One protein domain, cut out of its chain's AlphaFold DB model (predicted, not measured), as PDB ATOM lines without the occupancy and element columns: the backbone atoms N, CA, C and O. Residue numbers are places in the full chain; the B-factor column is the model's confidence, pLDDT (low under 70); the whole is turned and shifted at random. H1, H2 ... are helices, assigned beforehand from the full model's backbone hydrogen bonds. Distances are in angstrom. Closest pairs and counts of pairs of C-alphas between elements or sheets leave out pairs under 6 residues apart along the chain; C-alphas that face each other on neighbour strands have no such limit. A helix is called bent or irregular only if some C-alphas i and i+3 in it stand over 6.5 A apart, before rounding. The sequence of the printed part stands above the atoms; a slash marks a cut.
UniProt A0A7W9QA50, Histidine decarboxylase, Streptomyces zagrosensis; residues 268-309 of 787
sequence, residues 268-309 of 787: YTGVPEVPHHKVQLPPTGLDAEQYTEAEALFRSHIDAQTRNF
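AT A GLANCE: This is residues 268 to 309 of the 787 residues of the protein "Histidine decarboxylase" of Streptomyces zagrosensis (UniProt A0A7W9QA50). One long straight helix, H2, has a single short helix, H1, packed on its first half, where H1 meets residues 290 to 294 of H2; a loop through Thr 284 makes the turn between the two helices, and the first printed residues, 268 to 272, lead away from H2. The printed part has 42 residues with two named helices, H1 then H2, and no named strand; its class is all helix. The whole is only just loose, close to compact, with a radius of gyration of the C-alphas of 11.4 A, and it is flat, spanning 36 by 23 by 10 A.

IN THESE COORDINATES: Start at C-alpha 268, at (298.887, 155.835, 174.273), and go on to His 276, where H1 begins at (295.060, 149.076, 177.986). H1 takes residues 276 to 279 and measures 5.6 A from first to last C-alpha. Next find C-alpha 288 at (282.216, 136.917, 178.464); from there H2 runs through residues 288 to 308, 30.4 A, to C-alpha 308 at (284.989, 163.775, 192.463).

HOW THE PARTS SIT: Look at Val 279 and Ala 294, whose C-alphas, 5.5 A apart, are the closest of H1 and H2. The two helices touch, with 4 pairs of C-alphas within 8 A, and H2 does so with residues 290 to 294 alone. Their centres are 11.8 A apart. In H2, which is not bent, 16 of 17 pairs of O i and N i+4 are within hydrogen-bond range; H1 is too short for such a pair, but its one pair of O i and N i+3 is within range.

THE WHOLE: The C-alphas farthest apart are those of Thr 284 and Asn 308, at 36.3 A. The printed part has no cut, and the link from H1 to H2, 8 residues, is short. In the B-factor column you will find a mean pLDDT of 93.4 for the printed part of this model, and no printed residue is under 70.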
ATOM      1  N   TYR A 268     300.031 155.072 173.773       89.38
ATOM      2  CA  TYR A 268     298.887 155.835 174.273       89.38
ATOM      3  C   TYR A 268     299.059 156.267 175.727       89.38
ATOM      4  O   TYR A 268     299.767 155.640 176.512       89.38
ATOM      5  N   THR A 269     298.376 157.349 176.105       87.00
ATOM      6  CA  THR A 269     298.314 157.785 177.504       87.00
ATOM      7  C   THR A 269     297.588 156.729 178.335       87.00
ATOM      8  O   THR A 269     296.437 156.397 178.057       87.00
ATOM      9  N   GLY A 270     298.273 156.188 179.342       82.00
ATOM     10  CA  GLY A 270     297.720 155.153 180.207       82.00
ATOM     11  C   GLY A 270     296.701 155.701 181.204       82.00
ATOM     12  O   GLY A 270     296.888 156.774 181.777       82.00
ATOM     13  N   VAL A 271     295.653 154.920 181.458       89.50
ATOM     14  CA  VAL A 271     294.761 155.077 182.611       89.50
ATOM     15  C   VAL A 271     295.091 153.925 183.559       89.50
ATOM     16  O   VAL A 271     294.740 152.791 183.240       89.50
ATOM     17  N   PRO A 272     295.812 154.153 184.674       87.88
ATOM     18  CA  PRO A 272     296.294 153.066 185.532       87.88
ATOM     19  C   PRO A 272     295.192 152.110 186.009       87.88
ATOM     20  O   PRO A 272     295.424 150.910 186.116       87.88
ATOM     21  N   GLU A 273     293.989 152.634 186.248       92.88
ATOM     22  CA  GLU A 273     292.820 151.875 186.699       92.88
ATOM     23  C   GLU A 273     292.153 151.061 185.575       92.88
ATOM     24  O   GLU A 273     291.374 150.156 185.857       92.88
ATOM     25  N   VAL A 274     292.469 151.352 184.305       94.56
ATOM     26  CA  VAL A 274     291.953 150.644 183.122       94.56
ATOM     27  C   VAL A 274     293.133 150.232 182.232       94.56
ATOM     28  O   VAL A 274     293.449 150.909 181.246       94.56
ATOM     29  N   PRO A 275     293.829 149.126 182.564       92.50
ATOM     30  CA  PRO A 275     294.972 148.662 181.793       92.50
ATOM     31  C   PRO A 275     294.612 148.444 180.321       92.50
ATOM     32  O   PRO A 275     293.686 147.703 179.995       92.50
ATOM     33  N   HIS A 276     295.388 149.043 179.415       91.38
ATOM     34  CA  HIS A 276     295.060 149.076 177.986       91.38
ATOM     35  C   HIS A 276     294.841 147.679 177.369       91.38
ATOM     36  O   HIS A 276     293.951 147.503 176.541       91.38
ATOM     37  N   HIS A 277     295.610 146.667 177.787       91.94
ATOM     38  CA  HIS A 277     295.475 145.296 177.275       91.94
ATOM     39  C   HIS A 277     294.119 144.648 177.614       91.94
ATOM     40  O   HIS A 277     293.616 143.859 176.820       91.94
ATOM     41  N   LYS A 278     293.477 145.034 178.725       94.31
ATOM     42  CA  LYS A 278     292.169 144.500 179.140       94.31
ATOM     43  C   LYS A 278     291.016 144.993 178.267       94.31
ATOM     44  O   LYS A 278     290.039 144.277 178.094       94.31
ATOM     45  N   VAL A 279     291.135 146.187 177.685       94.12
ATOM     46  CA  VAL A 279     290.094 146.802 176.834       94.12
ATOM     47  C   VAL A 279     290.401 146.716 175.334       94.12
ATOM     48  O   VAL A 279     289.597 147.143 174.504       94.12
ATOM     49  N   GLN A 280     291.561 146.172 174.958       92.81
ATOM     50  CA  GLN A 280     291.910 145.939 173.558       92.81
ATOM     51  C   GLN A 280     290.958 144.923 172.929       92.81
ATOM     52  O   GLN A 280     290.698 143.867 173.491       92.81
ATOM     53  N   LEU A 281     290.486 145.223 171.720       91.50
ATOM     54  CA  LEU A 281     289.558 144.372 170.980       91.50
ATOM     55  C   LEU A 281     290.331 143.466 170.011       91.50
ATOM     56  O   LEU A 281     290.695 143.924 168.920       91.50
ATOM     57  N   PRO A 282     290.616 142.194 170.359       88.06
ATOM     58  CA  PRO A 282     291.235 141.277 169.418       88.06
ATOM     59  C   PRO A 282     290.269 140.978 168.260       88.06
ATOM     60  O   PRO A 282     289.050 141.054 168.419       88.06
ATOM     61  N   PRO A 283     290.785 140.580 167.088       84.62
ATOM     62  CA  PRO A 283     289.987 140.089 165.969       84.62
ATOM     63  C   PRO A 283     288.914 139.065 166.362       84.62
ATOM     64  O   PRO A 283     287.841 139.051 165.762       84.62
ATOM     65  N   THR A 284     289.151 138.217 167.359       85.81
ATOM     66  CA  THR A 284     288.175 137.232 167.860       85.81
ATOM     67  C   THR A 284     287.001 137.838 168.624       85.81
ATOM     68  O   THR A 284     285.987 137.160 168.768       85.81
ATOM     69  N   GLY A 285     287.100 139.098 169.051       89.81
ATOM     70  CA  GLY A 285     286.261 139.664 170.104       89.81
ATOM     71  C   GLY A 285     286.723 139.219 171.493       89.81
ATOM     72  O   GLY A 285     287.580 138.342 171.614       89.81
ATOM     73  N   LEU A 286     286.157 139.850 172.520       93.38
ATOM     74  CA  LEU A 286     286.311 139.440 173.915       93.38
ATOM     75  C   LEU A 286     285.322 138.316 174.225       93.38
ATOM     76  O   LEU A 286     284.185 138.347 173.742       93.38
ATOM     77  N   ASP A 287     285.737 137.344 175.032       94.69
ATOM     78  CA  ASP A 287     284.782 136.427 175.653       94.69
ATOM     79  C   ASP A 287     284.013 137.106 176.806       94.69
ATOM     80  O   ASP A 287     284.201 138.287 177.109       94.69
ATOM     81  N   ALA A 288     283.084 136.371 177.424       97.50
ATOM     82  CA  ALA A 288     282.216 136.917 178.464       97.50
ATOM     83  C   ALA A 288     282.977 137.321 179.738       97.50
ATOM     84  O   ALA A 288     282.596 138.301 180.381       97.50
ATOM     85  N   GLU A 289     284.032 136.592 180.104       97.38
ATOM     86  CA  GLU A 289     284.833 136.878 181.296       97.38
ATOM     87  C   GLU A 289     285.710 138.105 181.047       97.38
ATOM     88  O   GLU A 289     285.648 139.070 181.810       97.38
ATOM     89  N   GLN A 290     286.411 138.125 179.912       96.19
ATOM     90  CA  GLN A 290     287.222 139.256 179.466       96.19
ATOM     91  C   GLN A 290     286.391 140.537 179.344       96.19
ATOM     92  O   GLN A 290     286.817 141.602 179.792       96.19
ATOM     93  N   TYR A 291     285.187 140.451 178.767       97.50
ATOM     94  CA  TYR A 291     284.274 141.589 178.686       97.50
ATOM     95  C   TYR A 291     283.842 142.069 180.075       97.50
ATOM     96  O   TYR A 291     283.877 143.268 180.337       97.50
ATOM     97  N   THR A 292     283.448 141.151 180.962       98.06
ATOM     98  CA  THR A 292     282.985 141.495 182.317       98.06
ATOM     99  C   THR A 292     284.092 142.165 183.124       98.06
ATOM    100  O   THR A 292     283.841 143.154 183.807       98.06
ATOM    101  N   GLU A 293     285.327 141.671 183.019       97.38
ATOM    102  CA  GLU A 293     286.489 142.289 183.658       97.38
ATOM    103  C   GLU A 293     286.753 143.696 183.097       97.38
ATOM    104  O   GLU A 293     286.865 144.658 183.859       97.38
ATOM    105  N   ALA A 294     286.806 143.835 181.769       96.81
ATOM    106  CA  ALA A 294     287.059 145.108 181.101       96.81
ATOM    107  C   ALA A 294     285.995 146.166 181.434       96.81
ATOM    108  O   ALA A 294     286.322 147.319 181.727       96.81
ATOM    109  N   GLU A 295     284.722 145.769 181.415       97.75
ATOM    110  CA  GLU A 295     283.593 146.629 181.754       97.75
ATOM    111  C   GLU A 295     283.623 147.027 183.233       97.75
ATOM    112  O   GLU A 295     283.473 148.210 183.532       97.75
ATOM    113  N   ALA A 296     283.917 146.101 184.152       97.94
ATOM    114  CA  ALA A 296     284.004 146.404 185.579       97.94
ATOM    115  C   ALA A 296     285.142 147.385 185.907       97.94
ATOM    116  O   ALA A 296     284.946 148.299 186.713       97.94
ATOM    117  N   LEU A 297     286.309 147.231 185.267       97.38
ATOM    118  CA  LEU A 297     287.440 148.156 185.403       97.38
ATOM    119  C   LEU A 297     287.064 149.558 184.913       97.38
ATOM    120  O   LEU A 297     287.264 150.546 185.625       97.38
ATOM    121  N   PHE A 298     286.473 149.650 183.719       96.88
ATOM    122  CA  PHE A 298     286.063 150.930 183.152       96.88
ATOM    123  C   PHE A 298     284.952 151.596 183.971       96.88
ATOM    124  O   PHE A 298     285.068 152.778 184.294       96.88
ATOM    125  N   ARG A 299     283.920 150.847 184.379       96.88
ATOM    126  CA  ARG A 299     282.842 151.345 185.243       96.88
ATOM    127  C   ARG A 299     283.395 151.874 186.562       96.88
ATOM    128  O   ARG A 299     283.104 153.006 186.921       96.88
ATOM    129  N   SER A 300     284.267 151.118 187.233       96.75
ATOM    130  CA  SER A 300     284.891 151.558 188.488       96.75
ATOM    131  C   SER A 300     285.673 152.865 188.325       96.75
ATOM    132  O   SER A 300     285.559 153.766 189.163       96.75
ATOM    133  N   HIS A 301     286.422 153.001 187.224       95.38
ATOM    134  CA  HIS A 301     287.136 154.231 186.895       95.38
ATOM    135  C   HIS A 301     286.179 155.413 186.679       95.38
ATOM    136  O   HIS A 301     286.366 156.466 187.292       95.38
ATOM    137  N   ILE A 302     285.140 155.244 185.857       95.12
ATOM    138  CA  ILE A 302     284.152 156.295 185.575       95.12
ATOM    139  C   ILE A 302     283.366 156.682 186.832       95.12
ATOM    140  O   ILE A 302     283.201 157.875 187.090       95.12
ATOM    141  N   ASP A 303     282.959 155.723 187.663       94.69
ATOM    142  CA  ASP A 303     282.268 155.990 188.928       94.69
ATOM    143  C   ASP A 303     283.160 156.796 189.883       94.69
ATOM    144  O   ASP A 303     282.699 157.721 190.556       94.69
ATOM    145  N   ALA A 304     284.455 156.468 189.945       93.75
ATOM    146  CA  ALA A 304     285.420 157.199 190.760       93.75
ATOM    147  C   ALA A 304     285.631 158.637 190.277       93.75
ATOM    148  O   ALA A 304     285.659 159.548 191.104       93.75
ATOM    149  N   GLN A 305     285.740 158.851 188.963       94.06
ATOM    150  CA  GLN A 305     285.839 160.193 188.387       94.06
ATOM    151  C   GLN A 305     284.553 160.996 188.611       94.06
ATOM    152  O   GLN A 305     284.615 162.150 189.023       94.06
ATOM    153  N   THR A 306     283.388 160.371 188.434       94.19
ATOM    154  CA  THR A 306     282.072 161.010 188.600       94.19
ATOM    155  C   THR A 306     281.863 161.532 190.022       94.19
ATOM    156  O   THR A 306     281.385 162.653 190.191       94.19
ATOM    157  N   ARG A 307     282.278 160.774 191.050       92.31
ATOM    158  CA  ARG A 307     282.154 161.181 192.466       92.31
ATOM    159  C   ARG A 307     282.954 162.432 192.837       92.31
ATOM    160  O   ARG A 307     282.564 163.135 193.764       92.31
ATOM    161  N   ASN A 308     284.070 162.675 192.155       93.75
ATOM    162  CA  ASN A 308     284.989 163.775 192.463       93.75
ATOM    163  C   ASN A 308     284.925 164.911 191.433       93.75
ATOM    164  O   ASN A 308     285.626 165.909 191.578       93.75
ATOM    165  N   PHE A 309     284.124 164.754 190.382       96.50
ATOM    166  CA  PHE A 309     284.033 165.701 189.283       96.50
ATOM    167  C   PHE A 309     283.638 167.091 189.792       96.50
ATOM    168  O   PHE A 309     282.638 167.224 190.492       96.50
TER     169      PHE A 309